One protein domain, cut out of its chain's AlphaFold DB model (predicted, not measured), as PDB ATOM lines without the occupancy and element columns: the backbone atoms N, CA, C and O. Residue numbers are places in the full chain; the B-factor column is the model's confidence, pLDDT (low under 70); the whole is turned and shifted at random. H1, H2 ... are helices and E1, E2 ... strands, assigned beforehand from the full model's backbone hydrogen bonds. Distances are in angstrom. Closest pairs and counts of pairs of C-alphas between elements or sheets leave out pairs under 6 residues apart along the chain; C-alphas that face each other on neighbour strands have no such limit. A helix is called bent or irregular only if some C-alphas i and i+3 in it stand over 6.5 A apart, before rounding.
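This is residues 2 to 69 of the 138 residues of an uncharacterized protein of Madurella mycetomatis (UniProt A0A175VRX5). This is an open frame: the short antiparallel hairpin E1-E2 makes one side, H2 sets off from the end of E2 at a corner and runs away from the hairpin, and H1 stands beyond a gap from H2, joined to E1 by the link of residues 14 to 19. The long unnamed stretch of residues 46 to 69 loops round past the far end of H2 and turns back along that helix, while residues 2 to 7, most of them in H1, stick out. You will find 68 printed residues with two named helices and two named strands, in the order H1 E1 E2 H2; the class is mixed, helices and strands, with 33 residues, under half, in named elements. The whole is only just compact, close to loose, with a radius of gyration of the C-alphas of 13.0 A and spans of 34 by 28 by 17 A.

Begin at the sheet, where E1, residues 20 to 23, and E2, residues 28 to 30, form a hairpin, antiparallel at 161 degrees between their directions. Look there for N 21 and O 29 at 3.0 A and N 29 and O 22 at 2.8 A, both within hydrogen-bond range. After E2 comes H2, residues 31 to 45, over a tight link with no residue between. The closest C-alphas of E1 and H2 are those of Ile 20 and Phe 31, 6.4 A apart. H2 is irregular: C-alphas 32 and 35 are 8.1 A apart. H1, residues 3 to 13, is close to H2 but not clearly touching, with the closest C-alphas, those of Arg 12 and Gly 32, 7.5 A apart. The two helices run opposite ways at a steep tilt of 47 degrees. H1 and E2 are apart. In H1 every O i to N i+4 pair is within hydrogen-bond range, in H2 9 of 11.

Find C-alpha 20 at (20.323, -0.626, 26.115), where E1 begins; it spans 7.6 A from first to last C-alpha, and E2 6.2 A. From C-alpha 31 at (18.960, -0.061, 19.917), H2 runs 21.0 A to C-alpha 45 at (27.309, -12.693, 5.419). H1 begins at C-alpha 3, (8.052, 4.374, 4.217), and measures 15.2 A.

The two C-alphas farthest apart are those of Ser 2 and Gln 25, 36.4 A. The printed part has no cut. The links E1 to E2 and E2 to H2 are tight, H1 to E1 is short, and no link between named elements is long. The mean pLDDT of the printed part is 82.3; look for values under 70 at residues 2 to 5, 8, 15 and 17.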
ATOM      1  N   SER A   2      11.972   5.145   1.353       69.17
ATOM      2  CA  SER A   2      10.875   4.196   1.599       69.17
ATOM      3  C   SER A   2      10.105   4.583   2.870       69.17
ATOM      4  O   SER A   2      10.648   5.273   3.737       69.17
ATOM      5  N   MET A   3       8.848   4.147   3.000       56.43
ATOM      6  CA  MET A   3       8.052   4.374   4.217       56.43
ATOM      7  C   MET A   3       8.796   3.871   5.465       56.43
ATOM      8  O   MET A   3       8.849   4.580   6.464       56.43
ATOM      9  N   SER A   4       9.470   2.723   5.364       64.12
ATOM     10  CA  SER A   4      10.298   2.164   6.437       64.12
ATOM     11  C   SER A   4      11.462   3.077   6.826       64.12
ATOM     12  O   SER A   4      11.694   3.287   8.010       64.12
ATOM     13  N   ALA A   5      12.158   3.676   5.855       67.05
ATOM     14  CA  ALA A   5      13.260   4.598   6.135       67.05
ATOM     15  C   ALA A   5      12.776   5.895   6.805       67.05
ATOM     16  O   ALA A   5      13.452   6.422   7.687       67.05
ATOM     17  N   LYS A   6      11.587   6.394   6.432       70.11
ATOM     18  CA  LYS A   6      10.973   7.542   7.112       70.11
ATOM     19  C   LYS A   6      10.585   7.194   8.551       70.11
ATOM     20  O   LYS A   6      10.927   7.953   9.446       70.11
ATOM     21  N   ILE A   7       9.948   6.039   8.772       71.79
ATOM     22  CA  ILE A   7       9.584   5.561  10.116       71.79
ATOM     23  C   ILE A   7      10.836   5.402  10.981       71.79
ATOM     24  O   ILE A   7      10.874   5.948  12.072       71.79
ATOM     25  N   ALA A   8      11.886   4.739  10.488       69.74
ATOM     26  CA  ALA A   8      13.129   4.575  11.240       69.74
ATOM     27  C   ALA A   8      13.775   5.927  11.591       69.74
ATOM     28  O   ALA A   8      14.184   6.139  12.731       69.74
ATOM     29  N   LYS A   9      13.812   6.872  10.639       72.24
ATOM     30  CA  LYS A   9      14.310   8.233  10.884       72.24
ATOM     31  C   LYS A   9      13.471   8.969  11.931       72.24
ATOM     32  O   LYS A   9      14.037   9.583  12.828       72.24
ATOM     33  N   ASP A  10      12.146   8.888  11.841       75.63
ATOM     34  CA  ASP A  10      11.243   9.502  12.815       75.63
ATOM     35  C   ASP A  10      11.410   8.853  14.195       75.63
ATOM     36  O   ASP A  10      11.466   9.563  15.195       75.63
ATOM     37  N   MET A  11      11.581   7.532  14.275       77.55
ATOM     38  CA  MET A  11      11.842   6.842  15.538       77.55
ATOM     39  C   MET A  11      13.172   7.281  16.167       77.55
ATOM     40  O   MET A  11      13.205   7.526  17.370       77.55
ATOM     41  N   ARG A  12      14.241   7.467  15.375       71.57
ATOM     42  CA  ARG A  12      15.509   8.044  15.867       71.57
ATOM     43  C   ARG A  12      15.339   9.471  16.358       71.57
ATOM     44  O   ARG A  12      15.756   9.780  17.461       71.57
ATOM     45  N   ASN A  13      14.690  10.323  15.565       76.37
ATOM     46  CA  ASN A  13      14.490  11.733  15.908       76.37
ATOM     47  C   ASN A  13      13.645  11.931  17.175       76.37
ATOM     48  O   ASN A  13      13.726  12.982  17.801       76.37
ATOM     49  N   ASN A  14      12.804  10.953  17.517       75.58
ATOM     50  CA  ASN A  14      11.977  10.966  18.722       75.58
ATOM     51  C   ASN A  14      12.587  10.139  19.866       75.58
ATOM     52  O   ASN A  14      11.877   9.819  20.817       75.58
ATOM     53  N   ASN A  15      13.866   9.760  19.764       69.59
ATOM     54  CA  ASN A  15      14.591   8.940  20.738       69.59
ATOM     55  C   ASN A  15      13.880   7.617  21.084       69.59
ATOM     56  O   ASN A  15      14.139   7.007  22.116       69.59
ATOM     57  N   LEU A  16      12.989   7.143  20.206       70.41
ATOM     58  CA  LEU A  16      12.270   5.875  20.373       70.41
ATOM     59  C   LEU A  16      13.185   4.672  20.141       70.41
ATOM     60  O   LEU A  16      12.794   3.543  20.414       70.41
ATOM     61  N   LEU A  17      14.373   4.923  19.585       69.38
ATOM     62  CA  LEU A  17      15.395   3.929  19.303       69.38
ATOM     63  C   LEU A  17      16.596   4.049  20.240       69.38
ATOM     64  O   LEU A  17      17.612   3.438  19.960       69.38
ATOM     65  N   GLU A  18      16.538   4.842  21.307       70.29
ATOM     66  CA  GLU A  18      17.672   5.000  22.220       70.29
ATOM     67  C   GLU A  18      17.541   4.072  23.430       70.29
ATOM     68  O   GLU A  18      16.479   3.982  24.044       70.29
ATOM     69  N   GLY A  19      18.638   3.407  23.803       75.22
ATOM     70  CA  GLY A  19      18.715   2.632  25.039       75.22
ATOM     71  C   GLY A  19      19.378   1.271  24.877       75.22
ATOM     72  O   GLY A  19      19.435   0.700  23.788       75.22
ATOM     73  N   ILE A  20      19.892   0.765  25.997       79.71
ATOM     74  CA  ILE A  20      20.323  -0.626  26.115       79.71
ATOM     75  C   ILE A  20      19.059  -1.481  26.233       79.71
ATOM     76  O   ILE A  20      18.255  -1.246  27.132       79.71
ATOM     77  N   ASP A  21      18.898  -2.446  25.333       77.50
ATOM     78  CA  ASP A  21      17.734  -3.350  25.282       77.50
ATOM     79  C   ASP A  21      18.165  -4.827  25.321       77.50
ATOM     80  O   ASP A  21      17.379  -5.711  25.012       77.50
ATOM     81  N   GLY A  22      19.429  -5.099  25.665       79.83
ATOM     82  CA  GLY A  22      19.957  -6.446  25.865       79.83
ATOM     83  C   GLY A  22      21.429  -6.445  26.264       79.83
ATOM     84  O   GLY A  22      22.188  -5.555  25.876       79.83
ATOM     85  N   GLU A  23      21.851  -7.429  27.055       83.94
ATOM     86  CA  GLU A  23      23.244  -7.547  27.491       83.94
ATOM     87  C   GLU A  23      23.656  -9.005  27.717       83.94
ATOM     88  O   GLU A  23      22.934  -9.811  28.303       83.94
ATOM     89  N   THR A  24      24.867  -9.336  27.278       84.91
ATOM     90  CA  THR A  24      25.582 -10.567  27.611       84.91
ATOM     91  C   THR A  24      26.932 -10.245  28.243       84.91
ATOM     92  O   THR A  24      27.326  -9.086  28.335       84.91
ATOM     93  N   GLN A  25      27.702 -11.266  28.635       84.14
ATOM     94  CA  GLN A  25      29.039 -11.053  29.207       84.14
ATOM     95  C   GLN A  25      30.004 -10.310  28.268       84.14
ATOM     96  O   GLN A  25      30.996  -9.752  28.731       84.14
ATOM     97  N   THR A  26      29.762 -10.348  26.955       84.81
ATOM     98  CA  THR A  26      30.690  -9.819  25.942       84.81
ATOM     99  C   THR A  26      30.061  -8.794  25.003       84.81
ATOM    100  O   THR A  26      30.753  -8.267  24.132       84.81
ATOM    101  N   PHE A  27      28.769  -8.503  25.154       87.16
ATOM    102  CA  PHE A  27      28.053  -7.640  24.227       87.16
ATOM    103  C   PHE A  27      26.888  -6.916  24.896       87.16
ATOM    104  O   PHE A  27      26.085  -7.533  25.583       87.16
ATOM    105  N   THR A  28      26.744  -5.626  24.608       88.68
ATOM    106  CA  THR A  28      25.589  -4.821  25.011       88.68
ATOM    107  C   THR A  28      24.842  -4.382  23.755       88.68
ATOM    108  O   THR A  28      25.391  -3.657  22.918       88.68
ATOM    109  N   PHE A  29      23.591  -4.812  23.615       86.09
ATOM    110  CA  PHE A  29      22.705  -4.352  22.559       86.09
ATOM    111  C   PHE A  29      22.197  -2.952  22.882       86.09
ATOM    112  O   PHE A  29      21.462  -2.745  23.846       86.09
ATOM    113  N   ASN A  30      22.574  -1.988  22.047       86.74
ATOM    114  CA  ASN A  30      22.045  -0.635  22.092       86.74
ATOM    115  C   ASN A  30      21.199  -0.398  20.847       86.74
ATOM    116  O   ASN A  30      21.738  -0.317  19.742       86.74
ATOM    117  N   PHE A  31      19.890  -0.242  21.027       82.18
ATOM    118  CA  PHE A  31      18.960  -0.061  19.917       82.18
ATOM    119  C   PHE A  31      19.313   1.170  19.054       82.18
ATOM    120  O   PHE A  31      19.044   1.194  17.851       82.18
ATOM    121  N   GLY A  32      20.034   2.149  19.614       83.28
ATOM    122  CA  GLY A  32      20.487   3.342  18.893       83.28
ATOM    123  C   GLY A  32      21.451   3.013  17.755       83.28
ATOM    124  O   GLY A  32      21.499   3.724  16.753       83.28
ATOM    125  N   ASN A  33      22.142   1.878  17.866       86.25
ATOM    126  CA  ASN A  33      23.083   1.359  16.881       86.25
ATOM    127  C   ASN A  33      22.456   0.271  15.994       86.25
ATOM    128  O   ASN A  33      23.178  -0.536  15.414       86.25
ATOM    129  N   PHE A  34      21.122   0.214  15.883       84.24
ATOM    130  CA  PHE A  34      20.448  -0.848  15.132       84.24
ATOM    131  C   PHE A  34      20.964  -0.993  13.691       84.24
ATOM    132  O   PHE A  34      21.221  -2.109  13.243       84.24
ATOM    133  N   ASP A  35      21.198   0.123  12.992       84.81
ATOM    134  CA  ASP A  35      21.734   0.101  11.622       84.81
ATOM    135  C   ASP A  35      23.146  -0.495  11.560       84.81
ATOM    136  O   ASP A  35      23.410  -1.322  10.689       84.81
ATOM    137  N   ASP A  36      24.025  -0.161  12.513       89.13
ATOM    138  CA  ASP A  36      25.381  -0.721  12.595       89.13
ATOM    139  C   ASP A  36      25.338  -2.253  12.707       89.13
ATOM    140  O   ASP A  36      26.163  -2.950  12.115       89.13
ATOM    141  N   TYR A  37      24.366  -2.804  13.442       89.23
ATOM    142  CA  TYR A  37      24.198  -4.252  13.561       89.23
ATOM    143  C   TYR A  37      23.706  -4.893  12.264       89.23
ATOM    144  O   TYR A  37      24.193  -5.967  11.900       89.23
ATOM    145  N   ILE A  38      22.782  -4.238  11.550       89.53
ATOM    146  CA  ILE A  38      22.309  -4.687  10.234       89.53
ATOM    147  C   ILE A  38      23.454  -4.663   9.218       89.53
ATOM    148  O   ILE A  38      23.664  -5.653   8.517       89.53
ATOM    149  N   PHE A  39      24.235  -3.582   9.170       91.82
ATOM    150  CA  PHE A  39      25.394  -3.467   8.284       91.82
ATOM    151  C   PHE A  39      26.482  -4.475   8.651       91.82
ATOM    152  O   PHE A  39      26.993  -5.169   7.778       91.82
ATOM    153  N   GLY A  40      26.762  -4.664   9.942       92.50
ATOM    154  CA  GLY A  40      27.716  -5.673  10.387       92.50
ATOM    155  C   GLY A  40      27.289  -7.105  10.072       92.50
ATOM    156  O   GLY A  40      28.125  -7.938   9.716       92.50
ATOM    157  N   TYR A  41      25.989  -7.404  10.147       91.87
ATOM    158  CA  TYR A  41      25.450  -8.684   9.693       91.87
ATOM    159  C   TYR A  41      25.599  -8.838   8.173       91.87
ATOM    160  O   TYR A  41      26.039  -9.888   7.698       91.87
ATOM    161  N   ALA A  42      25.277  -7.788   7.414       92.90
ATOM    162  CA  ALA A  42      25.376  -7.794   5.964       92.90
ATOM    163  C   ALA A  42      26.815  -8.018   5.481       92.90
ATOM    164  O   ALA A  42      27.029  -8.898   4.649       92.90
ATOM    165  N   GLU A  43      27.804  -7.324   6.049       92.85
ATOM    166  CA  GLU A  43      29.212  -7.531   5.693       92.85
ATOM    167  C   GLU A  43      29.667  -8.958   6.023       92.85
ATOM    168  O   GLU A  43      30.213  -9.657   5.166       92.85
ATOM    169  N   ARG A  44      29.369  -9.438   7.238       92.51
ATOM    170  CA  ARG A  44      29.743 -10.791   7.679       92.51
ATOM    171  C   ARG A  44      29.215 -11.876   6.746       92.51
ATOM    172  O   ARG A  44      29.914 -12.855   6.482       92.51
ATOM    173  N   HIS A  45      27.985 -11.716   6.269       92.22
ATOM    174  CA  HIS A  45      27.309 -12.693   5.419       92.22
ATOM    175  C   HIS A  45      27.370 -12.350   3.925       92.22
ATOM    176  O   HIS A  45      26.770 -13.063   3.123       92.22
ATOM    177  N   ARG A  46      28.121 -11.305   3.543       92.29
ATOM    178  CA  ARG A  46      28.248 -10.808   2.161       92.29
ATOM    179  C   ARG A  46      26.887 -10.563   1.500       92.29
ATOM    180  O   ARG A  46      26.678 -10.889   0.331       92.29
ATOM    181  N   ILE A  47      25.948 -10.023   2.269       91.69
ATOM    182  CA  ILE A  47      24.608  -9.668   1.808       91.69
ATOM    183  C   ILE A  47      24.678  -8.270   1.202       91.69
ATOM    184  O   ILE A  47      25.054  -7.313   1.872       91.69
ATOM    185  N   VAL A  48      24.280  -8.146  -0.063       88.50
ATOM    186  CA  VAL A  48      24.144  -6.842  -0.720       88.50
ATOM    187  C   VAL A  48      22.854  -6.192  -0.236       88.50
ATOM    188  O   VAL A  48      21.760  -6.692  -0.507       88.50
ATOM    189  N   LEU A  49      22.977  -5.082   0.489       84.79
ATOM    190  CA  LEU A  49      21.824  -4.288   0.896       84.79
ATOM    191  C   LEU A  49      21.378  -3.386  -0.266       84.79
ATOM    192  O   LEU A  49      22.217  -2.777  -0.928       84.79
ATOM    193  N   PRO A  50      20.069  -3.284  -0.547       82.97
ATOM    194  CA  PRO A  50      19.581  -2.421  -1.613       82.97
ATOM    195  C   PRO A  50      19.670  -0.941  -1.210       82.97
ATOM    196  O   PRO A  50      19.175  -0.560  -0.153       82.97
ATOM    197  N   GLY A  51      20.202  -0.093  -2.094       78.48
ATOM    198  CA  GLY A  51      20.294   1.360  -1.899       78.48
ATOM    199  C   GLY A  51      21.724   1.850  -1.662       78.48
ATOM    200  O   GLY A  51      22.682   1.142  -1.944       78.48
ATOM    201  N   GLU A  52      21.861   3.076  -1.156       74.99
ATOM    202  CA  GLU A  52      23.149   3.718  -0.833       74.99
ATOM    203  C   GLU A  52      23.652   3.297   0.561       74.99
ATOM    204  O   GLU A  52      24.000   4.133   1.391       74.99
ATOM    205  N   PHE A  53      23.625   1.996   0.850       80.28
ATOM    206  CA  PHE A  53      24.148   1.455   2.101       80.28
ATOM    207  C   PHE A  53      25.477   0.764   1.833       80.28
ATOM    208  O   PHE A  53      25.527  -0.203   1.074       80.28
ATOM    209  N   ASP A  54      26.532   1.252   2.475       80.85
ATOM    210  CA  ASP A  54      27.845   0.624   2.459       80.85
ATOM    211  C   ASP A  54      28.085  -0.077   3.800       80.85
ATOM    212  O   ASP A  54      28.016   0.543   4.863       80.85
ATOM    213  N   ALA A  55      28.292  -1.390   3.737       84.61
ATOM    214  CA  ALA A  55      28.521  -2.231   4.904       84.61
ATOM    215  C   ALA A  55      30.016  -2.461   5.180       84.61
ATOM    216  O   ALA A  55      30.340  -3.113   6.171       84.61
ATOM    217  N   GLU A  56      30.920  -1.971   4.326       85.88
ATOM    218  CA  GLU A  56      32.360  -2.189   4.468       85.88
ATOM    219  C   GLU A  56      32.882  -1.685   5.831       85.88
ATOM    220  O   GLU A  56      32.628  -0.556   6.252       85.88
ATOM    221  N   GLY A  57      33.601  -2.549   6.555       88.89
ATOM    222  CA  GLY A  57      34.179  -2.257   7.871       88.89
ATOM    223  C   GLY A  57      33.226  -2.381   9.071       88.89
ATOM    224  O   GLY A  57      33.651  -2.157  10.209       88.89
ATOM    225  N   MET A  58      31.962  -2.762   8.871       90.80
ATOM    226  CA  MET A  58      30.952  -2.887   9.931       90.80
ATOM    227  C   MET A  58      30.874  -4.276  10.592       90.80
ATOM    228  O   MET A  58      30.164  -4.456  11.578       90.80
ATOM    229  N   GLY A  59      31.602  -5.285  10.123       87.36
ATOM    230  CA  GLY A  59      31.412  -6.708  10.434       87.36
ATOM    231  C   GLY A  59      31.657  -7.079  11.897       87.36
ATOM    232  O   GLY A  59      31.152  -8.099  12.383       87.36
ATOM    233  N   GLY A  60      32.400  -6.230  12.613       88.97
ATOM    234  CA  GLY A  60      32.628  -6.320  14.055       88.97
ATOM    235  C   GLY A  60      31.516  -5.713  14.917       88.97
ATOM    236  O   GLY A  60      31.520  -5.916  16.125       88.97
ATOM    237  N   LYS A  61      30.563  -4.978  14.330       89.39
ATOM    238  CA  LYS A  61      29.453  -4.344  15.059       89.39
ATOM    239  C   LYS A  61      28.406  -5.352  15.510       89.39
ATOM    240  O   LYS A  61      27.859  -5.227  16.598       89.39
ATOM    241  N   CYS A  62      28.130  -6.356  14.681       85.88
ATOM    242  CA  CYS A  62      27.192  -7.425  15.006       85.88
ATOM    243  C   CYS A  62      27.847  -8.413  16.000       85.88
ATOM    244  O   CYS A  62      28.993  -8.807  15.775       85.88
ATOM    245  N   PRO A  63      27.172  -8.868  17.070       86.95
ATOM    246  CA  PRO A  63      27.728  -9.867  17.979       86.95
ATOM    247  C   PRO A  63      28.014 -11.175  17.238       86.95
ATOM    248  O   PRO A  63      27.324 -11.533  16.279       86.95
ATOM    249  N   ILE A  64      29.050 -11.901  17.655       85.94
ATOM    250  CA  ILE A  64      29.329 -13.243  17.126       85.94
ATOM    251  C   ILE A  64      28.176 -14.170  17.553       85.94
ATOM    252  O   ILE A  64      27.725 -14.059  18.694       85.94
ATOM    253  N   PRO A  65      27.683 -15.080  16.686       84.10
ATOM    254  CA  PRO A  65      26.650 -16.036  17.073       84.10
ATOM    255  C   PRO A  65      27.025 -16.786  18.356       84.10
ATOM    256  O   PRO A  65      28.073 -17.426  18.432       84.10
ATOM    257  N   THR A  66      26.161 -16.700  19.363       85.42
ATOM    258  CA  THR A  66      26.356 -17.281  20.696       85.42
ATOM    259  C   THR A  66      25.081 -17.998  21.148       85.42
ATOM    260  O   THR A  66      24.023 -17.855  20.535       85.42
ATOM    261  N   ARG A  67      25.193 -18.832  22.192       87.67
ATOM    262  CA  ARG A  67      24.032 -19.416  22.887       87.67
ATOM    263  C   ARG A  67      23.335 -18.411  23.800       87.67
ATOM    264  O   ARG A  67      22.190 -18.642  24.175       87.67
ATOM    265  N   GLU A  68      24.044 -17.362  24.202       88.42
ATOM    266  CA  GLU A  68      23.452 -16.231  24.912       88.42
ATOM    267  C   GLU A  68      22.511 -15.478  23.958       88.42
ATOM    268  O   GLU A  68      22.670 -15.554  22.741       88.42
ATOM    269  N   ASP A  69      21.509 -14.786  24.492       87.88
ATOM    270  CA  ASP A  69      20.559 -13.992  23.707       87.88
ATOM    271  C   ASP A  69      20.951 -12.515  23.809       87.88
ATOM    272  O   ASP A  69      20.464 -11.823  24.700       87.88
TER     273      ASP A  69